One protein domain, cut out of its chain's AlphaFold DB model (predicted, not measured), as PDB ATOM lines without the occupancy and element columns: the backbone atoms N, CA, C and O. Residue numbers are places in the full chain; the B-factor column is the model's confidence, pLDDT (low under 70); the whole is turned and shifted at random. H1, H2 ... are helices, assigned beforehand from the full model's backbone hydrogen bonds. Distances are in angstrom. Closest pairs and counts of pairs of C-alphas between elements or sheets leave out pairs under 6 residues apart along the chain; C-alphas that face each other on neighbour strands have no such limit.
ATOM      1  N   LEU A 457      29.050 -25.566 -11.227       77.00
ATOM      2  CA  LEU A 457      27.835 -24.743 -11.198       77.00
ATOM      3  C   LEU A 457      27.016 -24.866 -12.493       77.00
ATOM      4  O   LEU A 457      25.788 -24.932 -12.444       77.00
ATOM      5  N   ARG A 458      27.676 -24.952 -13.657       76.44
ATOM      6  CA  ARG A 458      27.013 -25.215 -14.948       76.44
ATOM      7  C   ARG A 458      26.352 -26.593 -14.976       76.44
ATOM      8  O   ARG A 458      25.217 -26.704 -15.432       76.44
ATOM      9  N   LEU A 459      27.025 -27.620 -14.459       77.25
ATOM     10  CA  LEU A 459      26.469 -28.968 -14.357       77.25
ATOM     11  C   LEU A 459      25.256 -29.003 -13.418       77.25
ATOM     12  O   LEU A 459      24.232 -29.595 -13.753       77.25
ATOM     13  N   ASP A 460      25.340 -28.332 -12.270       75.75
ATOM     14  CA  ASP A 460      24.237 -28.260 -11.312       75.75
ATOM     15  C   ASP A 460      23.046 -27.469 -11.879       75.75
ATOM     16  O   ASP A 460      21.899 -27.898 -11.731       75.75
ATOM     17  N   ARG A 461      23.292 -26.392 -12.638       85.31
ATOM     18  CA  ARG A 461      22.249 -25.693 -13.409       85.31
ATOM     19  C   ARG A 461      21.570 -26.624 -14.417       85.31
ATOM     20  O   ARG A 461      20.343 -26.673 -14.452       85.31
ATOM     21  N   LEU A 462      22.344 -27.370 -15.208       78.69
ATOM     22  CA  LEU A 462      21.807 -28.313 -16.197       78.69
ATOM     23  C   LEU A 462      20.991 -29.428 -15.535       78.69
ATOM     24  O   LEU A 462      19.929 -29.785 -16.038       78.69
ATOM     25  N   ARG A 463      21.422 -29.933 -14.373       78.69
ATOM     26  CA  ARG A 463      20.661 -30.913 -13.581       78.69
ATOM     27  C   ARG A 463      19.328 -30.349 -13.096       78.69
ATOM     28  O   ARG A 463      18.313 -31.038 -13.167       78.69
ATOM     29  N   LEU A 464      19.308 -29.106 -12.613       80.94
ATOM     30  CA  LEU A 464      18.068 -28.440 -12.197       80.94
ATOM     31  C   LEU A 464      17.122 -28.217 -13.385       80.94
ATOM     32  O   LEU A 464      15.910 -28.409 -13.261       80.94
ATOM     33  N   GLU A 465      17.665 -27.855 -14.545       80.94
ATOM     34  CA  GLU A 465      16.900 -27.683 -15.778       80.94
ATOM     35  C   GLU A 465      16.330 -29.015 -16.289       80.94
ATOM     36  O   GLU A 465      15.138 -29.097 -16.593       80.94
ATOM     37  N   GLU A 466      17.129 -30.085 -16.282       80.12
ATOM     38  CA  GLU A 466      16.690 -31.446 -16.603       80.12
ATOM     39  C   GLU A 466      15.555 -31.891 -15.670       80.12
ATOM     40  O   GLU A 466      14.508 -32.341 -16.137       80.12
ATOM     41  N   GLN A 467      15.708 -31.706 -14.353       78.25
ATOM     42  CA  GLN A 467      14.667 -32.035 -13.375       78.25
ATOM     43  C   GLN A 467      13.373 -31.253 -13.628       78.25
ATOM     44  O   GLN A 467      12.279 -31.823 -13.562       78.25
ATOM     45  N   ARG A 468      13.475 -29.960 -13.950       80.12
ATOM     46  CA  ARG A 468      12.318 -29.121 -14.284       80.12
ATOM     47  C   ARG A 468      11.622 -29.607 -15.557       80.12
ATOM     48  O   ARG A 468      10.393 -29.691 -15.583       80.12
ATOM     49  N   LEU A 469      12.387 -29.955 -16.591       80.81
ATOM     50  CA  LEU A 469      11.859 -30.485 -17.850       80.81
ATOM     51  C   LEU A 469      11.201 -31.854 -17.665       80.81
ATOM     52  O   LEU A 469      10.132 -32.091 -18.226       80.81
ATOM     53  N   LEU A 470      11.795 -32.734 -16.857       77.38
ATOM     54  CA  LEU A 470      11.221 -34.035 -16.520       77.38
ATOM     55  C   LEU A 470       9.895 -33.880 -15.773       77.38
ATOM     56  O   LEU A 470       8.905 -34.482 -16.181       77.38
ATOM     57  N   LYS A 471       9.837 -33.014 -14.752       80.88
ATOM     58  CA  LYS A 471       8.583 -32.712 -14.042       80.88
ATOM     59  C   LYS A 471       7.512 -32.178 -14.991       80.88
ATOM     60  O   LYS A 471       6.387 -32.668 -14.965       80.88
ATOM     61  N   LYS A 472       7.867 -31.235 -15.869       82.38
ATOM     62  CA  LYS A 472       6.948 -30.690 -16.878       82.38
ATOM     63  C   LYS A 472       6.403 -31.787 -17.798       82.38
ATOM     64  O   LYS A 472       5.193 -31.910 -17.930       82.38
ATOM     65  N   LYS A 473       7.276 -32.631 -18.358       82.06
ATOM     66  CA  LYS A 473       6.867 -33.756 -19.216       82.06
ATOM     67  C   LYS A 473       5.960 -34.744 -18.486       82.06
ATOM     68  O   LYS A 473       4.995 -35.220 -19.072       82.06
ATOM     69  N   CYS A 474       6.243 -35.046 -17.221       78.38
ATOM     70  CA  CYS A 474       5.385 -35.921 -16.428       78.38
ATOM     71  C   CYS A 474       3.995 -35.312 -16.193       78.38
ATOM     72  O   CYS A 474       3.009 -36.033 -16.297       78.38
ATOM     73  N   VAL A 475       3.897 -34.009 -15.914       78.88
ATOM     74  CA  VAL A 475       2.607 -33.312 -15.762       78.88
ATOM     75  C   VAL A 475       1.836 -33.268 -17.083       78.88
ATOM     76  O   VAL A 475       0.642 -33.558 -17.097       78.88
ATOM     77  N   ASP A 476       2.517 -32.985 -18.194       78.38
ATOM     78  CA  ASP A 476       1.911 -32.981 -19.530       78.38
ATOM     79  C   ASP A 476       1.365 -34.375 -19.895       78.38
ATOM     80  O   ASP A 476       0.245 -34.499 -20.397       78.38
ATOM     81  N   GLU A 477       2.109 -35.441 -19.580       78.62
ATOM     82  CA  GLU A 477       1.639 -36.817 -19.766       78.62
ATOM     83  C   GLU A 477       0.485 -37.181 -18.832       78.62
ATOM     84  O   GLU A 477      -0.476 -37.812 -19.275       78.62
ATOM     85  N   LEU A 478       0.517 -36.735 -17.572       81.75
ATOM     86  CA  LEU A 478      -0.598 -36.906 -16.640       81.75
ATOM     87  C   LEU A 478      -1.874 -36.224 -17.145       81.75
ATOM     88  O   LEU A 478      -2.947 -36.809 -17.015       81.75
ATOM     89  N   GLU A 479      -1.769 -35.041 -17.754       78.38
ATOM     90  CA  GLU A 479      -2.884 -34.338 -18.402       78.38
ATOM     91  C   GLU A 479      -3.350 -35.014 -19.699       78.38
ATOM     92  O   GLU A 479      -4.536 -34.948 -20.046       78.38
ATOM     93  N   ARG A 480      -2.451 -35.696 -20.417       79.94
ATOM     94  CA  ARG A 480      -2.800 -36.465 -21.619       79.94
ATOM     95  C   ARG A 480      -3.592 -37.727 -21.280       79.94
ATOM     96  O   ARG A 480      -4.570 -38.020 -21.961       79.94
ATOM     97  N   ILE A 481      -3.189 -38.452 -20.235       77.56
ATOM     98  CA  ILE A 481      -3.850 -39.690 -19.766       77.56
ATOM     99  C   ILE A 481      -4.945 -39.425 -18.723       77.56
ATOM    100  O   ILE A 481      -5.508 -40.348 -18.125       77.56
ATOM    101  N   ARG A 482      -5.227 -38.152 -18.456       79.81
ATOM    102  CA  ARG A 482      -6.266 -37.734 -17.530       79.81
ATOM    103  C   ARG A 482      -7.639 -38.154 -18.055       79.81
ATOM    104  O   ARG A 482      -7.986 -37.903 -19.206       79.81
ATOM    105  N   GLY A 483      -8.444 -38.732 -17.165       77.56
ATOM    106  CA  GLY A 483      -9.867 -38.967 -17.404       77.56
ATOM    107  C   GLY A 483     -10.650 -37.664 -17.615       77.56
ATOM    108  O   GLY A 483     -10.200 -36.600 -17.177       77.56
ATOM    109  N   PRO A 484     -11.830 -37.727 -18.249       81.56
ATOM    110  CA  PRO A 484     -12.641 -36.538 -18.450       81.56
ATOM    111  C   PRO A 484     -13.076 -35.940 -17.101       81.56
ATOM    112  O   PRO A 484     -13.280 -36.661 -16.118       81.56
ATOM    113  N   LYS A 485     -13.215 -34.613 -17.036       78.56
ATOM    114  CA  LYS A 485     -13.673 -33.896 -15.831       78.56
ATOM    115  C   LYS A 485     -15.021 -34.444 -15.328       78.56
ATOM    116  O   LYS A 485     -15.899 -34.722 -16.141       78.56
ATOM    117  N   PRO A 486     -15.271 -34.533 -14.011       77.69
ATOM    118  CA  PRO A 486     -16.606 -34.844 -13.505       77.69
ATOM    119  C   PRO A 486     -17.642 -33.869 -14.078       77.69
ATOM    120  O   PRO A 486     -17.405 -32.664 -14.103       77.69
ATOM    121  N   ARG A 487     -18.784 -34.387 -14.550       79.31
ATOM    122  CA  ARG A 487     -19.862 -33.592 -15.180       79.31
ATOM    123  C   ARG A 487     -19.425 -32.759 -16.390       79.31
ATOM    124  O   ARG A 487     -20.048 -31.751 -16.710       79.31
ATOM    125  N   TRP A 488     -18.396 -33.196 -17.112       81.88
ATOM    126  CA  TRP A 488     -17.970 -32.545 -18.352       81.88
ATOM    127  C   TRP A 488     -19.106 -32.371 -19.379       81.88
ATOM    128  O   TRP A 488     -19.076 -31.433 -20.168       81.88
ATOM    129  N   TYR A 489     -20.129 -33.233 -19.341       77.19
ATOM    130  CA  TYR A 489     -21.323 -33.169 -20.191       77.19
ATOM    131  C   TYR A 489     -22.288 -32.018 -19.850       77.19
ATOM    132  O   TYR A 489     -23.182 -31.724 -20.637       77.19
ATOM    133  N   GLU A 490     -22.129 -31.362 -18.696       86.19
ATOM    134  CA  GLU A 490     -22.899 -30.168 -18.312       86.19
ATOM    135  C   GLU A 490     -22.232 -28.872 -18.809       86.19
ATOM    136  O   GLU A 490     -22.836 -27.797 -18.757       86.19
ATOM    137  N   LEU A 491     -20.990 -28.958 -19.303       84.25
ATOM    138  CA  LEU A 491     -20.250 -27.804 -19.801       84.25
ATOM    139  C   LEU A 491     -20.891 -27.290 -21.094       84.25
ATOM    140  O   LEU A 491     -21.029 -28.014 -22.074       84.25
ATOM    141  N   LYS A 492     -21.239 -26.001 -21.111       82.19
ATOM    142  CA  LYS A 492     -21.709 -25.287 -22.313       82.19
ATOM    143  C   LYS A 492     -20.587 -24.536 -23.037       82.19
ATOM    144  O   LYS A 492     -20.830 -23.842 -24.020       82.19
ATOM    145  N   THR A 493     -19.364 -24.629 -22.523       84.38
ATOM    146  CA  THR A 493     -18.174 -23.968 -23.064       84.38
ATOM    147  C   THR A 493     -17.475 -24.866 -24.093       84.38
ATOM    148  O   THR A 493     -17.714 -26.075 -24.125       84.38
ATOM    149  N   PRO A 494     -16.544 -24.329 -24.908       80.81
ATOM    150  CA  PRO A 494     -15.742 -25.129 -25.842       80.81
ATOM    151  C   PRO A 494     -14.926 -26.262 -25.189       80.81
ATOM    152  O   PRO A 494     -14.399 -27.124 -25.894       80.81
ATOM    153  N   GLU A 495     -14.812 -26.272 -23.856       79.44
ATOM    154  CA  GLU A 495     -14.217 -27.371 -23.090       79.44
ATOM    155  C   GLU A 495     -15.004 -28.676 -23.232       79.44
ATOM    156  O   GLU A 495     -14.385 -29.738 -23.242       79.44
ATOM    157  N   PHE A 496     -16.323 -28.612 -23.454       85.94
ATOM    158  CA  PHE A 496     -17.168 -29.786 -23.690       85.94
ATOM    159  C   PHE A 496     -16.598 -30.687 -24.785       85.94
ATOM    160  O   PHE A 496     -16.426 -31.881 -24.578       85.94
ATOM    161  N   HIS A 497     -16.223 -30.119 -25.935       80.50
ATOM    162  CA  HIS A 497     -15.700 -30.902 -27.055       80.50
ATOM    163  C   HIS A 497     -14.338 -31.540 -26.752       80.50
ATOM    164  O   HIS A 497     -14.030 -32.611 -27.275       80.50
ATOM    165  N   ARG A 498     -13.517 -30.899 -25.908       80.50
ATOM    166  CA  ARG A 498     -12.207 -31.430 -25.504       80.50
ATOM    167  C   ARG A 498     -12.369 -32.609 -24.550       80.50
ATOM    168  O   ARG A 498     -11.731 -33.639 -24.746       80.50
ATOM    169  N   GLU A 499     -13.260 -32.475 -23.573       84.19
ATOM    170  CA  GLU A 499     -13.562 -33.532 -22.606       84.19
ATOM    171  C   GLU A 499     -14.347 -34.692 -23.247       84.19
ATOM    172  O   GLU A 499     -14.050 -35.853 -22.973       84.19
ATOM    173  N   ALA A 500     -15.255 -34.402 -24.186       79.25
ATOM    174  CA  ALA A 500     -15.953 -35.403 -24.996       79.25
ATOM    175  C   ALA A 500     -14.980 -36.257 -25.818       79.25
ATOM    176  O   ALA A 500     -15.078 -37.484 -25.840       79.25
ATOM    177  N   LYS A 501     -14.011 -35.606 -26.474       80.50
ATOM    178  CA  LYS A 501     -12.976 -36.297 -27.246       80.50
ATOM    179  C   LYS A 501     -12.110 -37.183 -26.347       80.50
ATOM    180  O   LYS A 501     -11.939 -38.352 -26.663       80.50
ATOM    181  N   ARG A 502     -11.661 -36.668 -25.195       81.19
ATOM    182  CA  ARG A 502     -10.913 -37.451 -24.191       81.19
ATOM    183  C   ARG A 502     -11.689 -38.682 -23.719       81.19
ATOM    184  O   ARG A 502     -11.118 -39.762 -23.612       81.19
ATOM    185  N   ASN A 503     -12.989 -38.534 -23.467       81.69
ATOM    186  CA  ASN A 503     -13.844 -39.652 -23.084       81.69
ATOM    187  C   ASN A 503     -13.907 -40.726 -24.183       81.69
ATOM    188  O   ASN A 503     -13.774 -41.909 -23.889       81.69
ATOM    189  N   ASN A 504     -14.044 -40.323 -25.448       80.19
ATOM    190  CA  ASN A 504     -14.048 -41.255 -26.578       80.19
ATOM    191  C   ASN A 504     -12.692 -41.952 -26.766       80.19
ATOM    192  O   ASN A 504     -12.658 -43.153 -27.028       80.19
ATOM    193  N   ASP A 505     -11.587 -41.227 -26.578       76.00
ATOM    194  CA  ASP A 505     -10.235 -41.782 -26.656       76.00
ATOM    195  C   ASP A 505     -10.022 -42.856 -25.567       76.00
ATOM    196  O   ASP A 505      -9.537 -43.949 -25.856       76.00
ATOM    197  N   ILE A 506     -10.480 -42.613 -24.333       74.50
ATOM    198  CA  ILE A 506     -10.425 -43.597 -23.237       74.50
ATOM    199  C   ILE A 506     -11.327 -44.805 -23.508       74.50
ATOM    200  O   ILE A 506     -10.918 -45.941 -23.269       74.50
ATOM    201  N   LEU A 507     -12.532 -44.587 -24.043       69.06
ATOM    202  CA  LEU A 507     -13.443 -45.670 -24.424       69.06
ATOM    203  C   LEU A 507     -12.858 -46.548 -25.539       69.06
ATOM    204  O   LEU A 507     -13.065 -47.758 -25.527       69.06
ATOM    205  N   SER A 508     -12.089 -45.968 -26.464       71.81
ATOM    206  CA  SER A 508     -11.395 -46.723 -27.517       71.81
ATOM    207  C   SER A 508     -10.261 -47.610 -26.979       71.81
ATOM    208  O   SER A 508      -9.928 -48.628 -27.581       71.81
ATOM    209  N   LEU A 509      -9.707 -47.251 -25.817       67.25
ATOM    210  CA  LEU A 509      -8.612 -47.942 -25.132       67.25
ATOM    211  C   LEU A 509      -9.109 -48.871 -24.011       67.25
ATOM    212  O   LEU A 509      -8.307 -49.316 -23.192       67.25
ATOM    213  N   SER A 510     -10.407 -49.194 -23.958       60.16
ATOM    214  CA  SER A 510     -11.036 -49.908 -22.833       60.16
ATOM    215  C   SER A 510     -10.409 -51.266 -22.491       60.16
ATOM    216  O   SER A 510     -10.547 -51.723 -21.362       60.16
ATOM    217  N   GLY A 511      -9.723 -51.914 -23.440       68.25
ATOM    218  CA  GLY A 511      -8.985 -53.165 -23.214       68.25
ATOM    219  C   GLY A 511      -7.628 -53.001 -22.510       68.25
ATOM    220  O   GLY A 511      -7.132 -53.969 -21.952       68.25
ATOM    221  N   HIS A 512      -7.061 -51.791 -22.501       71.12
ATOM    222  CA  HIS A 512      -5.763 -51.438 -21.898       71.12
ATOM    223  C   HIS A 512      -5.908 -50.410 -20.768       71.12
ATOM    224  O   HIS A 512      -4.955 -49.729 -20.389       71.12
ATOM    225  N   TYR A 513      -7.123 -50.240 -20.246       73.19
ATOM    226  CA  TYR A 513      -7.400 -49.237 -19.224       73.19
ATOM    227  C   TYR A 513      -6.629 -49.515 -17.925       73.19
ATOM    228  O   TYR A 513      -6.112 -48.582 -17.313       73.19
ATOM    229  N   GLU A 514      -6.501 -50.789 -17.545       75.75
ATOM    230  CA  GLU A 514      -5.706 -51.228 -16.392       75.75
ATOM    231  C   GLU A 514      -4.236 -50.788 -16.541       75.75
ATOM    232  O   GLU A 514      -3.706 -50.112 -15.659       75.75
ATOM    233  N   ASP A 515      -3.631 -51.052 -17.708       79.75
ATOM    234  CA  ASP A 515      -2.239 -50.705 -18.036       79.75
ATOM    235  C   ASP A 515      -2.005 -49.186 -17.993       79.75
ATOM    236  O   ASP A 515      -1.005 -48.695 -17.466       79.75
ATOM    237  N   ILE A 516      -2.959 -48.407 -18.516       77.31
ATOM    238  CA  ILE A 516      -2.905 -46.937 -18.516       77.31
ATOM    239  C   ILE A 516      -3.009 -46.393 -17.087       77.31
ATOM    240  O   ILE A 516      -2.319 -45.432 -16.734       77.31
ATOM    241  N   MET A 517      -3.851 -46.999 -16.249       76.50
ATOM    242  CA  MET A 517      -4.011 -46.596 -14.851       76.50
ATOM    243  C   MET A 517      -2.800 -46.990 -14.002       76.50
ATOM    244  O   MET A 517      -2.413 -46.232 -13.110       76.50
ATOM    245  N   GLU A 518      -2.162 -48.123 -14.290       82.75
ATOM    246  CA  GLU A 518      -0.903 -48.523 -13.664       82.75
ATOM    247  C   GLU A 518       0.244 -47.583 -14.063       82.75
ATOM    248  O   GLU A 518       0.930 -47.039 -13.192       82.75
ATOM    249  N   TYR A 519       0.377 -47.272 -15.355       82.50
ATOM    250  CA  TYR A 519       1.331 -46.279 -15.854       82.50
ATOM    251  C   TYR A 519       1.105 -44.894 -15.226       82.50
ATOM    252  O   TYR A 519       2.048 -44.220 -14.805       82.50
ATOM    253  N   ARG A 520      -0.158 -44.486 -15.059       81.44
ATOM    254  CA  ARG A 520      -0.518 -43.243 -14.368       81.44
ATOM    255  C   ARG A 520      -0.081 -43.239 -12.905       81.44
ATOM    256  O   ARG A 520       0.433 -42.223 -12.440       81.44
ATOM    257  N   LYS A 521      -0.258 -44.346 -12.175       81.19
ATOM    258  CA  LYS A 521       0.222 -44.475 -10.786       81.19
ATOM    259  C   LYS A 521       1.745 -44.348 -10.702       81.19
ATOM    260  O   LYS A 521       2.240 -43.683  -9.797       81.19
ATOM    261  N   GLN A 522       2.478 -44.913 -11.664       83.56
ATOM    262  CA  GLN A 522       3.939 -44.778 -11.750       83.56
ATOM    263  C   GLN A 522       4.385 -43.337 -12.053       83.56
ATOM    264  O   GLN A 522       5.394 -42.872 -11.529       83.56
ATOM    265  N   LEU A 523       3.638 -42.601 -12.881       80.75
ATOM    266  CA  LEU A 523       3.912 -41.182 -13.132       80.75
ATOM    267  C   LEU A 523       3.619 -40.317 -11.899       80.75
ATOM    268  O   LEU A 523       4.426 -39.456 -11.556       80.75
ATOM    269  N   LEU A 524       2.511 -40.576 -11.198       79.00
ATOM    270  CA  LEU A 524       2.156 -39.871  -9.961       79.00
ATOM    271  C   LEU A 524       3.188 -40.101  -8.847       79.00
ATOM    272  O   LEU A 524       3.544 -39.153  -8.149       79.00
ATOM    273  N   SER A 525       3.724 -41.321  -8.715       80.06
ATOM    274  CA  SER A 525       4.770 -41.610  -7.725       80.06
ATOM    275  C   SER A 525       6.096 -40.900  -8.029       80.06
ATOM    276  O   SER A 525       6.802 -40.516  -7.101       80.06
ATOM    277  N   ARG A 526       6.421 -40.666  -9.311       74.31
ATOM    278  CA  ARG A 526       7.627 -39.930  -9.742       74.31
ATOM    279  C   ARG A 526       7.508 -38.413  -9.624       74.31
ATOM    280  O   ARG A 526       8.513 -37.752  -9.374       74.31
ATOM    281  N   VAL A 527       6.315 -37.859  -9.836       73.00
ATOM    282  CA  VAL A 527       6.058 -36.415  -9.670       73.00
ATOM    283  C   VAL A 527       6.018 -36.037  -8.189       73.00
ATOM    284  O   VAL A 527       6.369 -34.910  -7.853       73.00
ATOM    285  N   GLY A 528       5.704 -37.008  -7.323       67.31
ATOM    286  CA  GLY A 528       5.802 -36.882  -5.879       67.31
ATOM    287  C   GLY A 528       4.796 -35.879  -5.344       67.31
ATOM    288  O   GLY A 528       5.206 -34.822  -4.895       67.31
TER     289      GLY A 528
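What this domain is: This is residues 457 to 528 of the 534 residues of a protein of Stylophora pistillata (UniProt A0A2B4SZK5). A long helix, H1, makes the longest axis, with residues 457 to 469 sticking out; beyond its other end H2 stands crosswise, and H3 folds back until its last turns meet the second half of H1. The three helices make a loose, open frame with few contacts. The printed part has 72 residues with three named helices, in the order H1, H2, H3, and no named strand; the class is all helix. It is loose, with a radius of gyration of the C-alphas of 16.2 A, and spans 51 by 30 by 17 A, only just elongated.

Where its parts are: H1 covers residues 457 to 480, 34.4 A from first to last C-alpha, beginning with C-alpha 457 at (27.835, -24.743, -11.198). H2 covers residues 495 to 508, 20.1 A long, with C-alpha 495 at (-14.217, -27.371, -23.090). H3 covers residues 513 to 527, 20.9 A long, and ends with C-alpha 527 at (6.058, -36.415, -9.670).

How they stand to each other: H1 touches H3 with residues 471 to 478 alone; their closest C-alphas are those of Lys 471 and Val 527, 6.3 A apart. Their lines stand at a shallow tilt of 30 degrees, and they run opposite ways. H2 and H3 are close but not clearly touching; their closest C-alphas, of Ile 506 and Tyr 513, are 7.6 A apart. They stand at a steep tilt of 60 degrees, opposite ways. H1 and H2 are apart. Every O i to N i+4 pair in H1, H2 and H3 is within hydrogen-bond range.

The domain as a whole: The two C-alphas farthest apart, of Leu 457 and Glu 490, are 51.5 A apart. The printed part has no cut. The link from H1 to H2, residues 481 to 494, is long; that from H2 to H3 is tight. Residues 507 to 515, of which 513 to 515 belong to H3, stand free. The mean pLDDT of the printed part is 78.6; residue 507, residues 509 to 511 and residue 528 are under 70.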